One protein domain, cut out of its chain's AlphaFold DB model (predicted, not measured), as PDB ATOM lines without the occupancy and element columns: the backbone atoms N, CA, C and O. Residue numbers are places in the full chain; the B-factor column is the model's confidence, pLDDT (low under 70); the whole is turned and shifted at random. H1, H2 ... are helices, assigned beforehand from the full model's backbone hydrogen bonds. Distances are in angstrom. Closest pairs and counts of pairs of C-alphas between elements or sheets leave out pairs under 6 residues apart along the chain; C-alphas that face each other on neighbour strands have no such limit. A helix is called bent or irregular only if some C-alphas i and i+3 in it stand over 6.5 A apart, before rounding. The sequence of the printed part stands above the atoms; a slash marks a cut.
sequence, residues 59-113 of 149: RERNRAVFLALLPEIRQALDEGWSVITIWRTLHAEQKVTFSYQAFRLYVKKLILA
ATOM      1  N   ARG A  59     -40.521 -30.912 -46.811       88.81
ATOM      2  CA  ARG A  59     -41.604 -29.985 -46.476       88.81
ATOM      3  C   ARG A  59     -41.282 -29.079 -45.285       88.81
ATOM      4  O   ARG A  59     -41.681 -27.914 -45.291       88.81
ATOM      5  N   GLU A  60     -40.605 -29.600 -44.267       89.44
ATOM      6  CA  GLU A  60     -40.160 -28.821 -43.104       89.44
ATOM      7  C   GLU A  60     -39.032 -27.871 -43.480       89.44
ATOM      8  O   GLU A  60     -39.080 -26.705 -43.095       89.44
ATOM      9  N   ARG A  61     -38.085 -28.325 -44.310       90.81
ATOM     10  CA  ARG A  61     -37.024 -27.468 -44.862       90.81
ATOM     11  C   ARG A  61     -37.604 -26.325 -45.692       90.81
ATOM     12  O   ARG A  61     -37.297 -25.168 -45.432       90.81
ATOM     13  N   ASN A  62     -38.533 -26.624 -46.599       91.69
ATOM     14  CA  ASN A  62     -39.225 -25.609 -47.401       91.69
ATOM     15  C   ASN A  62     -40.007 -24.621 -46.527       91.69
ATOM     16  O   ASN A  62     -40.014 -23.420 -46.789       91.69
ATOM     17  N   ARG A  63     -40.637 -25.111 -45.452       91.56
ATOM     18  CA  ARG A  63     -41.317 -24.250 -44.482       91.56
ATOM     19  C   ARG A  63     -40.325 -23.355 -43.739       91.56
ATOM     20  O   ARG A  63     -40.631 -22.185 -43.556       91.56
ATOM     21  N   ALA A  64     -39.174 -23.872 -43.316       91.88
ATOM     22  CA  ALA A  64     -38.144 -23.079 -42.650       91.88
ATOM     23  C   ALA A  64     -37.612 -21.965 -43.565       91.88
ATOM     24  O   ALA A  64     -37.530 -20.820 -43.130       91.88
ATOM     25  N   VAL A  65     -37.363 -22.273 -44.844       94.00
ATOM     26  CA  VAL A  65     -36.998 -21.271 -45.861       94.00
ATOM     27  C   VAL A  65     -38.088 -20.206 -45.994       94.00
ATOM     28  O   VAL A  65     -37.796 -19.015 -45.958       94.00
ATOM     29  N   PHE A  66     -39.359 -20.611 -46.073       93.88
ATOM     30  CA  PHE A  66     -40.467 -19.655 -46.124       93.88
ATOM     31  C   PHE A  66     -40.543 -18.771 -44.869       93.88
ATOM     32  O   PHE A  66     -40.815 -17.582 -44.976       93.88
ATOM     33  N   LEU A  67     -40.304 -19.334 -43.679       93.50
ATOM     34  CA  LEU A  67     -40.311 -18.579 -42.423       93.50
ATOM     35  C   LEU A  67     -39.166 -17.563 -42.352       93.50
ATOM     36  O   LEU A  67     -39.377 -16.474 -41.832       93.50
ATOM     37  N   ALA A  68     -37.993 -17.891 -42.899       94.31
ATOM     38  CA  ALA A  68     -36.877 -16.953 -42.989       94.31
ATOM     39  C   ALA A  68     -37.206 -15.744 -43.885       94.31
ATOM     40  O   ALA A  68     -36.834 -14.624 -43.556       94.31
ATOM     41  N   LEU A  69     -37.959 -15.963 -44.970       94.06
ATOM     42  CA  LEU A  69     -38.381 -14.924 -45.923       94.06
ATOM     43  C   LEU A  69     -39.707 -14.242 -45.550       94.06
ATOM     44  O   LEU A  69     -40.147 -13.319 -46.231       94.06
ATOM     45  N   LEU A  70     -40.364 -14.684 -44.474       92.88
ATOM     46  CA  LEU A  70     -41.637 -14.139 -44.013       92.88
ATOM     47  C   LEU A  70     -41.650 -12.602 -43.861       92.88
ATOM     48  O   LEU A  70     -42.638 -12.007 -44.299       92.88
ATOM     49  N   PRO A  71     -40.629 -11.939 -43.272       93.81
ATOM     50  CA  PRO A  71     -40.643 -10.482 -43.148       93.81
ATOM     51  C   PRO A  71     -40.613  -9.777 -44.512       93.81
ATOM     52  O   PRO A  71     -41.417  -8.875 -44.730       93.81
ATOM     53  N   GLU A  72     -39.772 -10.229 -45.448       93.94
ATOM     54  CA  GLU A  72     -39.690  -9.670 -46.809       93.94
ATOM     55  C   GLU A  72     -41.016  -9.841 -47.563       93.94
ATOM     56  O   GLU A  72     -41.525  -8.906 -48.179       93.94
ATOM     57  N   ILE A  73     -41.623 -11.031 -47.468       93.75
ATOM     58  CA  ILE A  73     -42.919 -11.318 -48.098       93.75
ATOM     59  C   ILE A  73     -44.008 -10.412 -47.520       93.75
ATOM     60  O   ILE A  73     -44.865  -9.941 -48.264       93.75
ATOM     61  N   ARG A  74     -43.997 -10.172 -46.206       93.62
ATOM     62  CA  ARG A  74     -44.979  -9.302 -45.553       93.62
ATOM     63  C   ARG A  74     -44.837  -7.856 -46.014       93.62
ATOM     64  O   ARG A  74     -45.840  -7.269 -46.394       93.62
ATOM     65  N   GLN A  75     -43.611  -7.342 -46.074       96.12
ATOM     66  CA  GLN A  75     -43.349  -6.000 -46.589       96.12
ATOM     67  C   GLN A  75     -43.852  -5.843 -48.032       96.12
ATOM     68  O   GLN A  75     -44.577  -4.902 -48.335       96.12
ATOM     69  N   ALA A  76     -43.552  -6.805 -48.908       95.75
ATOM     70  CA  ALA A  76     -44.016  -6.752 -50.292       95.75
ATOM     71  C   ALA A  76     -45.555  -6.801 -50.413       95.75
ATOM     72  O   ALA A  76     -46.129  -6.210 -51.326       95.75
ATOM     73  N   LEU A  77     -46.242  -7.493 -49.498       93.88
ATOM     74  CA  LEU A  77     -47.707  -7.491 -49.449       93.88
ATOM     75  C   LEU A  77     -48.270  -6.150 -48.967       93.88
ATOM     76  O   LEU A  77     -49.275  -5.703 -49.514       93.88
ATOM     77  N   ASP A  78     -47.622  -5.509 -47.992       94.88
ATOM     78  CA  ASP A  78     -48.009  -4.182 -47.495       94.88
ATOM     79  C   ASP A  78     -47.807  -3.096 -48.575       94.88
ATOM     80  O   ASP A  78     -48.602  -2.163 -48.678       94.88
ATOM     81  N   GLU A  79     -46.810  -3.264 -49.448       96.38
ATOM     82  CA  GLU A  79     -46.589  -2.441 -50.651       96.38
ATOM     83  C   GLU A  79     -47.611  -2.710 -51.780       96.38
ATOM     84  O   GLU A  79     -47.648  -1.986 -52.775       96.38
ATOM     85  N   GLY A  80     -48.461  -3.736 -51.645       96.31
ATOM     86  CA  GLY A  80     -49.509  -4.064 -52.615       96.31
ATOM     87  C   GLY A  80     -49.064  -4.962 -53.773       96.31
ATOM     88  O   GLY A  80     -49.794  -5.102 -54.760       96.31
ATOM     89  N   TRP A  81     -47.898  -5.610 -53.685       97.44
ATOM     90  CA  TRP A  81     -47.460  -6.549 -54.719       97.44
ATOM     91  C   TRP A  81     -48.302  -7.828 -54.735       97.44
ATOM     92  O   TRP A  81     -48.718  -8.371 -53.709       97.44
ATOM     93  N   SER A  82     -48.514  -8.378 -55.934       95.81
ATOM     94  CA  SER A  82     -49.246  -9.636 -56.082       95.81
ATOM     95  C   SER A  82     -48.422 -10.837 -55.595       95.81
ATOM     96  O   SER A  82     -47.221 -10.946 -55.856       95.81
ATOM     97  N   VAL A  83     -49.088 -11.812 -54.969       93.50
ATOM     98  CA  VAL A  83     -48.458 -13.044 -54.446       93.50
ATOM     99  C   VAL A  83     -47.695 -13.821 -55.528       93.50
ATOM    100  O   VAL A  83     -46.671 -14.440 -55.243       93.50
ATOM    101  N   ILE A  84     -48.187 -13.821 -56.774       95.12
ATOM    102  CA  ILE A  84     -47.509 -14.510 -57.880       95.12
ATOM    103  C   ILE A  84     -46.249 -13.766 -58.328       95.12
ATOM    104  O   ILE A  84     -45.255 -14.419 -58.633       95.12
ATOM    105  N   THR A  85     -46.262 -12.430 -58.318       96.44
ATOM    106  CA  THR A  85     -45.084 -11.610 -58.632       96.44
ATOM    107  C   THR A  85     -43.981 -11.862 -57.611       96.44
ATOM    108  O   THR A  85     -42.869 -12.190 -58.011       96.44
ATOM    109  N   ILE A  86     -44.318 -11.829 -56.316       95.69
ATOM    110  CA  ILE A  86     -43.381 -12.096 -55.212       95.69
ATOM    111  C   ILE A  86     -42.763 -13.497 -55.337       95.69
ATOM    112  O   ILE A  86     -41.558 -13.674 -55.190       95.69
ATOM    113  N   TRP A  87     -43.568 -14.521 -55.636       96.19
ATOM    114  CA  TRP A  87     -43.022 -15.867 -55.821       96.19
ATOM    115  C   TRP A  87     -42.094 -15.948 -57.039       96.19
ATOM    116  O   TRP A  87     -41.036 -16.564 -56.951       96.19
ATOM    117  N   ARG A  88     -42.464 -15.328 -58.167       96.62
ATOM    118  CA  ARG A  88     -41.646 -15.355 -59.389       96.62
ATOM    119  C   ARG A  88     -40.285 -14.701 -59.173       96.62
ATOM    120  O   ARG A  88     -39.297 -15.257 -59.641       96.62
ATOM    121  N   THR A  89     -40.229 -13.569 -58.473       96.75
ATOM    122  CA  THR A  89     -38.965 -12.882 -58.173       96.75
ATOM    123  C   THR A  89     -38.097 -13.718 -57.234       96.75
ATOM    124  O   THR A  89     -36.969 -14.049 -57.591       96.75
ATOM    125  N   LEU A  90     -38.646 -14.192 -56.111       94.88
ATOM    126  CA  LEU A  90     -37.913 -15.033 -55.151       94.88
ATOM    127  C   LEU A  90     -37.432 -16.363 -55.753       94.88
ATOM    128  O   LEU A  90     -36.388 -16.889 -55.363       94.88
ATOM    129  N   HIS A  91     -38.191 -16.926 -56.691       94.44
ATOM    130  CA  HIS A  91     -37.818 -18.155 -57.385       94.44
ATOM    131  C   HIS A  91     -36.766 -17.904 -58.476       94.44
ATOM    132  O   HIS A  91     -35.877 -18.733 -58.662       94.44
ATOM    133  N   ALA A  92     -36.828 -16.771 -59.184       94.38
ATOM    134  CA  ALA A  92     -35.797 -16.374 -60.146       94.38
ATOM    135  C   ALA A  92     -34.447 -16.120 -59.454       94.38
ATOM    136  O   ALA A  92     -33.411 -16.539 -59.959       94.38
ATOM    137  N   GLU A  93     -34.473 -15.529 -58.257       92.88
ATOM    138  CA  GLU A  93     -33.304 -15.348 -57.384       92.88
ATOM    139  C   GLU A  93     -32.832 -16.651 -56.709       92.88
ATOM    140  O   GLU A  93     -31.865 -16.638 -55.954       92.88
ATOM    141  N   GLN A  94     -33.522 -17.777 -56.935       90.62
ATOM    142  CA  GLN A  94     -33.276 -19.079 -56.297       90.62
ATOM    143  C   GLN A  94     -33.328 -19.076 -54.758       90.62
ATOM    144  O   GLN A  94     -32.928 -20.050 -54.119       90.62
ATOM    145  N   LYS A  95     -33.904 -18.038 -54.135       86.06
ATOM    146  CA  LYS A  95     -34.167 -18.003 -52.684       86.06
ATOM    147  C   LYS A  95     -35.194 -19.056 -52.269       86.06
ATOM    148  O   LYS A  95     -35.165 -19.562 -51.149       86.06
ATOM    149  N   VAL A  96     -36.110 -19.391 -53.178       88.81
ATOM    150  CA  VAL A  96     -37.149 -20.404 -52.986       88.81
ATOM    151  C   VAL A  96     -37.056 -21.446 -54.095       88.81
ATOM    152  O   VAL A  96     -37.251 -21.128 -55.261       88.81
ATOM    153  N   THR A  97     -36.823 -22.708 -53.728       90.12
ATOM    154  CA  THR A  97     -36.691 -23.832 -54.676       90.12
ATOM    155  C   THR A  97     -37.991 -24.609 -54.905       90.12
ATOM    156  O   THR A  97     -38.024 -25.565 -55.677       90.12
ATOM    157  N   PHE A  98     -39.073 -24.246 -54.210       91.00
ATOM    158  CA  PHE A  98     -40.340 -24.971 -54.257       91.00
ATOM    159  C   PHE A  98     -41.416 -24.260 -55.085       91.00
ATOM    160  O   PHE A  98     -41.405 -23.046 -55.299       91.00
ATOM    161  N   SER A  99     -42.397 -25.051 -55.527       93.69
ATOM    162  CA  SER A  99     -43.439 -24.615 -56.454       93.69
ATOM    163  C   SER A  99     -44.375 -23.546 -55.880       93.69
ATOM    164  O   SER A  99     -44.633 -23.467 -54.674       93.69
ATOM    165  N   TYR A 100     -44.980 -22.773 -56.784       94.75
ATOM    166  CA  TYR A 100     -45.972 -21.747 -56.456       94.75
ATOM    167  C   TYR A 100     -47.144 -22.282 -55.615       94.75
ATOM    168  O   TYR A 100     -47.631 -21.606 -54.709       94.75
ATOM    169  N   GLN A 101     -47.578 -23.521 -55.866       94.19
ATOM    170  CA  GLN A 101     -48.638 -24.185 -55.098       94.19
ATOM    171  C   GLN A 101     -48.288 -24.259 -53.604       94.19
ATOM    172  O   GLN A 101     -49.096 -23.871 -52.758       94.19
ATOM    173  N   ALA A 102     -47.066 -24.685 -53.272       92.19
ATOM    174  CA  ALA A 102     -46.600 -24.728 -51.888       92.19
ATOM    175  C   ALA A 102     -46.493 -23.318 -51.287       92.19
ATOM    176  O   ALA A 102     -46.942 -23.097 -50.163       92.19
ATOM    177  N   PHE A 103     -45.995 -22.349 -52.060       93.62
ATOM    178  CA  PHE A 103     -45.894 -20.950 -51.637       93.62
ATOM    179  C   PHE A 103     -47.248 -20.357 -51.229       93.62
ATOM    180  O   PHE A 103     -47.402 -19.858 -50.113       93.62
ATOM    181  N   ARG A 104     -48.271 -20.494 -52.078       93.50
ATOM    182  CA  ARG A 104     -49.633 -20.026 -51.764       93.50
ATOM    183  C   ARG A 104     -50.201 -20.684 -50.511       93.50
ATOM    184  O   ARG A 104     -50.878 -20.021 -49.726       93.50
ATOM    185  N   LEU A 105     -49.953 -21.982 -50.323       93.12
ATOM    186  CA  LEU A 105     -50.403 -22.699 -49.130       93.12
ATOM    187  C   LEU A 105     -49.751 -22.144 -47.863       93.12
ATOM    188  O   LEU A 105     -50.433 -22.031 -46.844       93.12
ATOM    189  N   TYR A 106     -48.468 -21.786 -47.915       92.62
ATOM    190  CA  TYR A 106     -47.781 -21.158 -46.790       92.62
ATOM    191  C   TYR A 106     -48.313 -19.756 -46.505       92.62
ATOM    192  O   TYR A 106     -48.667 -19.493 -45.359       92.62
ATOM    193  N   VAL A 107     -48.486 -18.913 -47.528       91.25
ATOM    194  CA  VAL A 107     -49.120 -17.588 -47.398       91.25
ATOM    195  C   VAL A 107     -50.491 -17.715 -46.724       91.25
ATOM    196  O   VAL A 107     -50.746 -17.090 -45.696       91.25
ATOM    197  N   LYS A 108     -51.348 -18.621 -47.215       90.75
ATOM    198  CA  LYS A 108     -52.670 -18.874 -46.621       90.75
ATOM    199  C   LYS A 108     -52.586 -19.331 -45.163       90.75
ATOM    200  O   LYS A 108     -53.393 -18.914 -44.341       90.75
ATOM    201  N   LYS A 109     -51.642 -20.211 -44.828       87.56
ATOM    202  CA  LYS A 109     -51.534 -20.782 -43.479       87.56
ATOM    203  C   LYS A 109     -50.864 -19.866 -42.464       87.56
ATOM    204  O   LYS A 109     -51.182 -19.977 -41.292       87.56
ATOM    205  N   LEU A 110     -49.907 -19.049 -42.880       80.50
ATOM    206  CA  LEU A 110     -49.072 -18.265 -41.970       80.50
ATOM    207  C   LEU A 110     -49.552 -16.818 -41.841       80.50
ATOM    208  O   LEU A 110     -49.262 -16.190 -40.831       80.50
ATOM    209  N   ILE A 111     -50.301 -16.316 -42.828       75.94
ATOM    210  CA  ILE A 111     -50.848 -14.951 -42.823       75.94
ATOM    211  C   ILE A 111     -52.352 -14.959 -42.531       75.94
ATOM    212  O   ILE A 111     -52.819 -14.153 -41.735       75.94
ATOM    213  N   LEU A 112     -53.118 -15.881 -43.131       68.38
ATOM    214  CA  LEU A 112     -54.581 -15.902 -42.983       68.38
ATOM    215  C   LEU A 112     -55.106 -16.850 -41.897       68.38
ATOM    216  O   LEU A 112     -56.290 -16.778 -41.568       68.38
ATOM    217  N   ALA A 113     -54.288 -17.746 -41.336       66.75
ATOM    218  CA  ALA A 113     -54.729 -18.521 -40.182       66.75
ATOM    219  C   ALA A 113     -54.390 -17.738 -38.902       66.75
ATOM    220  O   ALA A 113     -53.206 -17.620 -38.579       66.75
TER     221      ALA A 113
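What this domain is: This is residues 59 to 113 of the 149 residues of an uncharacterized protein of Proteobacteria bacterium HN_bin10 (UniProt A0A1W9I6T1). Look first at H1, a long helix bent near its middle, which arches over two shorter helices: H3 crosses by its first arm, H1a, and H2 folds back by its second arm, H1b. Under the arch H2 and H3 also meet each other, at a steep angle. The printed part has 55 residues with three named helices, in the order H1, H2, H3, and no named strand; the class is all helix. It is compact, with a radius of gyration of the C-alphas of 10.2 A and spans of 28 by 27 by 18 A.

Where its parts are: Find C-alpha 59 at (-41.604, -29.985, -46.476), where H1, residues 59 to 78, begins. By its hydrogen bonds it was assigned as one helix, but it is bent: C-alphas 68 and 71 are 7.5 A apart. Arm H1a is residues 59 to 68, 14.3 A long, and arm H1b is residues 71 to 78, 10.6 A long. H2 is residues 83 to 92, 14.3 A long. H3 is residues 100 to 110, 15.2 A long, ending at C-alpha 110 at (-49.072, -18.265, -41.970).

How they stand to each other: H1a and H1b stand at a steep tilt of 69 degrees, only just short of about perpendicular. H1b and H2 form a helical hairpin, opposite ways at a steep tilt of 39 degrees; they only just touch, with 3 pairs of C-alphas within 8 A, the closest those of Ile 73 and Ile 86, 7.2 A apart. H1a and H3 only just touch, also with 3 pairs, the closest C-alphas those of Phe 66 and Tyr 106, 7.5 A apart, the same way at a steep tilt of 66 degrees. H2 and H3 touch, closest at the C-alphas of Trp 87 and Tyr 100, 6.6 A apart, opposite ways at a steep tilt of 57 degrees. H1a and H2 are apart, as are H1b and H3. In H1a, H1b, H2 and H3 every O i to N i+4 pair is within hydrogen-bond range.

The domain as a whole: The two farthest C-alphas, of Arg 59 and Glu 79, are 28.3 A apart. The printed part has no cut; the link from H1 to H2 is tight, that from H2 to H3 short. Look for low confidence at residues 112 to 113, under 70; the mean pLDDT of the printed part is 91.8.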